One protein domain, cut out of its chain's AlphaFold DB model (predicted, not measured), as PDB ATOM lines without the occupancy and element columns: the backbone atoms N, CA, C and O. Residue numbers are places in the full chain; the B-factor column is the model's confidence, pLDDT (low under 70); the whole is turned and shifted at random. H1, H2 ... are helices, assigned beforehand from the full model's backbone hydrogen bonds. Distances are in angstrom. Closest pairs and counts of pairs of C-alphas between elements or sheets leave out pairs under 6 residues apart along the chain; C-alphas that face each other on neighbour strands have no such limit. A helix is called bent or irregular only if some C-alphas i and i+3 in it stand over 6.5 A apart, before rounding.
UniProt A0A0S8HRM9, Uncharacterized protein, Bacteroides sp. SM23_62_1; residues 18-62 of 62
ATOM      1  N   LYS A  18     128.007 173.729 233.502       84.56
ATOM      2  CA  LYS A  18     127.010 172.677 233.655       84.56
ATOM      3  C   LYS A  18     126.691 172.178 232.260       84.56
ATOM      4  O   LYS A  18     126.251 172.971 231.437       84.56
ATOM      5  N   LYS A  19     126.808 170.867 232.035       83.12
ATOM      6  CA  LYS A  19     126.579 170.219 230.731       83.12
ATOM      7  C   LYS A  19     125.378 170.788 229.965       83.12
ATOM      8  O   LYS A  19     125.546 171.291 228.867       83.12
ATOM      9  N   LYS A  20     124.195 170.829 230.586       85.38
ATOM     10  CA  LYS A  20     122.980 171.381 229.954       85.38
ATOM     11  C   LYS A  20     123.106 172.844 229.516       85.38
ATOM     12  O   LYS A  20     122.575 173.209 228.480       85.38
ATOM     13  N   ALA A  21     123.767 173.679 230.316       86.31
ATOM     14  CA  ALA A  21     123.939 175.093 229.993       86.31
ATOM     15  C   ALA A  21     124.966 175.297 228.875       86.31
ATOM     16  O   ALA A  21     124.774 176.174 228.047       86.31
ATOM     17  N   VAL A  22     126.013 174.468 228.840       85.44
ATOM     18  CA  VAL A  22     126.999 174.469 227.756       85.44
ATOM     19  C   VAL A  22     126.348 174.048 226.441       85.44
ATOM     20  O   VAL A  22     126.454 174.773 225.463       85.44
ATOM     21  N   ILE A  23     125.618 172.928 226.417       85.81
ATOM     22  CA  ILE A  23     124.974 172.438 225.188       85.81
ATOM     23  C   ILE A  23     123.932 173.449 224.673       85.81
ATOM     24  O   ILE A  23     123.838 173.678 223.474       85.81
ATOM     25  N   ALA A  24     123.202 174.125 225.569       86.50
ATOM     26  CA  ALA A  24     122.208 175.135 225.193       86.50
ATOM     27  C   ALA A  24     122.782 176.350 224.434       86.50
ATOM     28  O   ALA A  24     122.016 177.086 223.819       86.50
ATOM     29  N   ILE A  25     124.098 176.572 224.475       86.00
ATOM     30  CA  ILE A  25     124.766 177.655 223.734       86.00
ATOM     31  C   ILE A  25     124.954 177.292 222.254       86.00
ATOM     32  O   ILE A  25     125.136 178.180 221.427       86.00
ATOM     33  N   PHE A  26     124.846 176.007 221.903       85.94
ATOM     34  CA  PHE A  26     125.052 175.488 220.551       85.94
ATOM     35  C   PHE A  26     123.737 174.925 219.976       85.94
ATOM     36  O   PHE A  26     123.578 173.705 219.896       85.94
ATOM     37  N   PRO A  27     122.764 175.777 219.594       79.25
ATOM     38  CA  PRO A  27     121.441 175.319 219.167       79.25
ATOM     39  C   PRO A  27     121.470 174.496 217.871       79.25
ATOM     40  O   PRO A  27     120.770 173.491 217.790       79.25
ATOM     41  N   ASP A  28     122.306 174.867 216.897       84.50
ATOM     42  CA  ASP A  28     122.399 174.189 215.593       84.50
ATOM     43  C   ASP A  28     123.097 172.817 215.643       84.50
ATOM     44  O   ASP A  28     122.869 171.983 214.774       84.50
ATOM     45  N   TYR A  29     123.901 172.546 216.678       87.06
ATOM     46  CA  TYR A  29     124.704 171.317 216.798       87.06
ATOM     47  C   TYR A  29     124.513 170.608 218.147       87.06
ATOM     48  O   TYR A  29     125.398 169.896 218.623       87.06
ATOM     49  N   HIS A  30     123.349 170.798 218.777       87.38
ATOM     50  CA  HIS A  30     123.041 170.292 220.118       87.38
ATOM     51  C   HIS A  30     123.332 168.788 220.269       87.38
ATOM     52  O   HIS A  30     123.971 168.374 221.235       87.38
ATOM     53  N   GLU A  31     122.884 167.964 219.316       89.94
ATOM     54  CA  GLU A  31     123.053 166.505 219.363       89.94
ATOM     55  C   GLU A  31     124.518 166.081 219.178       89.94
ATOM     56  O   GLU A  31     125.031 165.270 219.950       89.94
ATOM     57  N   ASN A  32     125.232 166.679 218.218       91.62
ATOM     58  CA  ASN A  32     126.657 166.420 217.992       91.62
ATOM     59  C   ASN A  32     127.489 166.772 219.229       91.62
ATOM     60  O   ASN A  32     128.336 165.988 219.651       91.62
ATOM     61  N   ILE A  33     127.215 167.928 219.833       91.00
ATOM     62  CA  ILE A  33     127.904 168.413 221.029       91.00
ATOM     63  C   ILE A  33     127.594 167.527 222.240       91.00
ATOM     64  O   ILE A  33     128.495 167.179 223.004       91.00
ATOM     65  N   GLU A  34     126.336 167.118 222.421       91.31
ATOM     66  CA  GLU A  34     125.957 166.214 223.508       91.31
ATOM     67  C   GLU A  34     126.648 164.850 223.391       91.31
ATOM     68  O   GLU A  34     127.151 164.336 224.402       91.31
ATOM     69  N   ASN A  35     126.688 164.295 222.177       92.94
ATOM     70  CA  ASN A  35     127.361 163.038 221.875       92.94
ATOM     71  C   ASN A  35     128.866 163.155 222.098       92.94
ATOM     72  O   ASN A  35     129.418 162.328 222.814       92.94
ATOM     73  N   PHE A  36     129.506 164.214 221.602       92.62
ATOM     74  CA  PHE A  36     130.932 164.462 221.812       92.62
ATOM     75  C   PHE A  36     131.292 164.542 223.299       92.62
ATOM     76  O   PHE A  36     132.195 163.848 223.757       92.62
ATOM     77  N   ILE A  37     130.528 165.303 224.097       90.50
ATOM     78  CA  ILE A  37     130.748 165.387 225.551       90.50
ATOM     79  C   ILE A  37     130.641 164.006 226.212       90.50
ATOM     80  O   ILE A  37     131.315 163.737 227.205       90.50
ATOM     81  N   LYS A  38     129.743 163.149 225.718       90.50
ATOM     82  CA  LYS A  38     129.524 161.812 226.273       90.50
ATOM     83  C   LYS A  38     130.615 160.823 225.851       90.50
ATOM     84  O   LYS A  38     131.050 160.059 226.705       90.50
ATOM     85  N   ASP A  39     131.015 160.833 224.583       92.56
ATOM     86  CA  ASP A  39     131.984 159.895 224.003       92.56
ATOM     87  C   ASP A  39     133.399 160.171 224.526       92.56
ATOM     88  O   ASP A  39     134.056 159.281 225.060       92.56
ATOM     89  N   GLU A  40     133.794 161.447 224.536       88.88
ATOM     90  CA  GLU A  40     135.103 161.900 225.024       88.88
ATOM     91  C   GLU A  40     135.150 162.075 226.552       88.88
ATOM     92  O   GLU A  40     136.181 162.453 227.108       88.88
ATOM     93  N   ASN A  41     134.037 161.807 227.246       87.69
ATOM     94  CA  ASN A  41     133.895 161.942 228.697       87.69
ATOM     95  C   ASN A  41     134.323 163.329 229.230       87.69
ATOM     96  O   ASN A  41     134.999 163.433 230.251       87.69
ATOM     97  N   ILE A  42     133.916 164.394 228.532       88.25
ATOM     98  CA  ILE A  42     134.286 165.786 228.831       88.25
ATOM     99  C   ILE A  42     133.547 166.266 230.093       88.25
ATOM    100  O   ILE A  42     132.312 166.258 230.166       88.25
ATOM    101  N   ASN A  43     134.288 166.757 231.086       83.69
ATOM    102  CA  ASN A  43     133.750 167.174 232.386       83.69
ATOM    103  C   ASN A  43     133.262 168.628 232.380       83.69
ATOM    104  O   ASN A  43     132.453 168.998 233.237       83.69
ATOM    105  N   LEU A  44     133.740 169.443 231.429       83.81
ATOM    106  CA  LEU A  44     133.413 170.869 231.261       83.81
ATOM    107  C   LEU A  44     133.765 171.718 232.492       83.81
ATOM    108  O   LEU A  44     133.114 172.729 232.753       83.81
ATOM    109  N   LYS A  45     134.744 171.278 233.287       82.31
ATOM    110  CA  LYS A  45     135.183 171.971 234.511       82.31
ATOM    111  C   LYS A  45     136.519 172.678 234.348       82.31
ATOM    112  O   LYS A  45     136.826 173.553 235.154       82.31
ATOM    113  N   ASP A  46     137.257 172.317 233.309       83.62
ATOM    114  CA  ASP A  46     138.626 172.739 233.083       83.62
ATOM    115  C   ASP A  46     138.760 173.372 231.697       83.62
ATOM    116  O   ASP A  46     137.963 173.128 230.788       83.62
ATOM    117  N   GLU A  47     139.780 174.207 231.530       86.00
ATOM    118  CA  GLU A  47     140.015 174.935 230.282       86.00
ATOM    119  C   GLU A  47     140.286 174.003 229.089       86.00
ATOM    120  O   GLU A  47     139.834 174.288 227.979       86.00
ATOM    121  N   ASP A  48     140.968 172.872 229.311       89.06
ATOM    122  CA  ASP A  48     141.280 171.895 228.255       89.06
ATOM    123  C   ASP A  48     140.001 171.290 227.655       89.06
ATOM    124  O   ASP A  48     139.818 171.290 226.438       89.06
ATOM    125  N   ASP A  49     139.068 170.880 228.517       88.94
ATOM    126  CA  ASP A  49     137.754 170.351 228.139       88.94
ATOM    127  C   ASP A  49     136.957 171.355 227.298       88.94
ATOM    128  O   ASP A  49     136.377 171.013 226.265       88.94
ATOM    129  N   LEU A  50     136.932 172.617 227.739       87.81
ATOM    130  CA  LEU A  50     136.240 173.692 227.030       87.81
ATOM    131  C   LEU A  50     136.895 173.975 225.677       87.81
ATOM    132  O   LEU A  50     136.202 174.151 224.679       87.81
ATOM    133  N   THR A  51     138.224 173.969 225.626       89.19
ATOM    134  CA  THR A  51     138.981 174.182 224.391       89.19
ATOM    135  C   THR A  51     138.708 173.072 223.378       89.19
ATOM    136  O   THR A  51     138.498 173.361 222.200       89.19
ATOM    137  N   ARG A  52     138.663 171.807 223.812       91.25
ATOM    138  CA  ARG A  52     138.311 170.662 222.954       91.25
ATOM    139  C   ARG A  52     136.905 170.786 222.389       91.25
ATOM    140  O   ARG A  52     136.717 170.593 221.194       91.25
ATOM    141  N   LEU A  53     135.943 171.152 223.235       90.00
ATOM    142  CA  LEU A  53     134.559 171.367 222.825       90.00
ATOM    143  C   LEU A  53     134.446 172.437 221.734       90.00
ATOM    144  O   LEU A  53     133.778 172.226 220.726       90.00
ATOM    145  N   VAL A  54     135.106 173.580 221.933       88.12
ATOM    146  CA  VAL A  54     135.074 174.692 220.977       88.12
ATOM    147  C   VAL A  54     135.738 174.302 219.662       88.12
ATOM    148  O   VAL A  54     135.178 174.583 218.612       88.12
ATOM    149  N   LYS A  55     136.877 173.600 219.703       90.50
ATOM    150  CA  LYS A  55     137.531 173.081 218.492       90.50
ATOM    151  C   LYS A  55     136.653 172.094 217.728       90.50
ATOM    152  O   LYS A  55     136.612 172.141 216.507       90.50
ATOM    153  N   PHE A  56     135.963 171.207 218.440       92.06
ATOM    154  CA  PHE A  56     135.026 170.280 217.818       92.06
ATOM    155  C   PHE A  56     133.873 171.029 217.142       92.06
ATOM    156  O   PHE A  56     133.546 170.729 216.002       92.06
ATOM    157  N   TYR A  57     133.297 172.029 217.816       88.62
ATOM    158  CA  TYR A  57     132.249 172.872 217.241       88.62
ATOM    159  C   TYR A  57     132.723 173.641 215.997       88.62
ATOM    160  O   TYR A  57     132.012 173.665 215.000       88.62
ATOM    161  N   ASP A  58     133.914 174.241 216.046       88.44
ATOM    162  CA  ASP A  58     134.517 174.981 214.929       88.44
ATOM    163  C   ASP A  58     134.667 174.088 213.684       88.44
ATOM    164  O   ASP A  58     134.219 174.454 212.602       88.44
ATOM    165  N   GLY A  59     135.140 172.849 213.867       89.44
ATOM    166  CA  GLY A  59     135.258 171.862 212.789       89.44
ATOM    167  C   GLY A  59     133.931 171.315 212.240       89.44
ATOM    168  O   GLY A  59     133.948 170.625 211.227       89.44
ATOM    169  N   LEU A  60     132.789 171.590 212.883       86.62
ATOM    170  CA  LEU A  60     131.464 171.301 212.314       86.62
ATOM    171  C   LEU A  60     130.959 172.429 211.399       86.62
ATOM    172  O   LEU A  60     129.980 172.218 210.686       86.62
ATOM    173  N   GLN A  61     131.562 173.624 211.459       76.06
ATOM    174  CA  GLN A  61     131.161 174.784 210.657       76.06
ATOM    175  C   GLN A  61     131.951 174.943 209.343       76.06
ATOM    176  O   GLN A  61     131.521 175.739 208.506       76.06
ATOM    177  N   GLU A  62     133.072 174.227 209.170       58.91
ATOM    178  CA  GLU A  62     133.799 174.081 207.889       58.91
ATOM    179  C   GLU A  62     133.073 173.143 206.910       58.91
ATOM    180  O   GLU A  62     133.015 173.496 205.707       58.91
TER     181      GLU A  62
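What this domain is: This is residues 18 to 62 of the 62 residues of an uncharacterized protein of Bacteroides sp. SM23_62_1 (UniProt A0A0S8HRM9). Three helices of increasing length are set with their centres at the corners of a triangle: a short H1, then H2, then the longest, H3, which runs along the long axis of the whole. The start of H2 lies near the end of H1, and H2 meets the later part of H3, residues 53 to 57, at a slant, while H1 and H3 stay apart. The printed part has 45 residues with three named helices, in the order H1, H2, H3, and no named strand; the class is all helix, and the helices hold 27 of the 45 residues. The whole is compact, with a radius of gyration of the C-alphas of 9.5 A, and rounded in outline, spanning 25 by 18 by 17 A.

How they stand to each other: From its first residue, Lys 18, the printed part goes straight into H1, residues 19 to 23. A short link of 6 residues joins H1 to H2, residues 30 to 39. H1 and H2 only just touch, with 3 pairs of C-alphas within 8 A. Their closest C-alphas are those of Ile 23 and His 30, 5.8 A apart, and their centres are 10.3 A apart. A short link of 7 residues then joins H2 to H3, residues 47 to 58. H2 and H3 touch, and H3 does so with residues 53 to 57 alone. Their closest C-alphas are those of Ile 33 and Tyr 57, 7.3 A apart, and their centres are 11.8 A apart. H2 and H3 stand at a steep tilt of 45 degrees and run opposite ways. H1 and H3 are apart. In H1, H2 and H3 every pair of O i and N i+4 is within hydrogen-bond range.

Where its parts are: H1 begins at C-alpha 19, at (126.579, 170.219, 230.731), and has 5 residues, Lys 19 to Ile 23. H2, His 30 to Asp 39, measures 14.3 A from first to last C-alpha and begins with C-alpha 30 at (123.041, 170.292, 220.118). H3, Glu 47 to Asp 58, is the longest helix, with 12 residues and 16.3 A from first to last C-alpha; C-alpha 58 is at (134.517, 174.981, 214.929). None of the three helices is bent or irregular.

The domain as a whole: The printed part runs from residue 18 to residue 62, the chain's last residue, and has no cut. The two C-alphas farthest apart are those of Lys 45 and Glu 62, at 26.7 A. Neither link between the helices is long. The mean pLDDT of the printed part is 86.9, and one printed residue, Glu 62, is under 70.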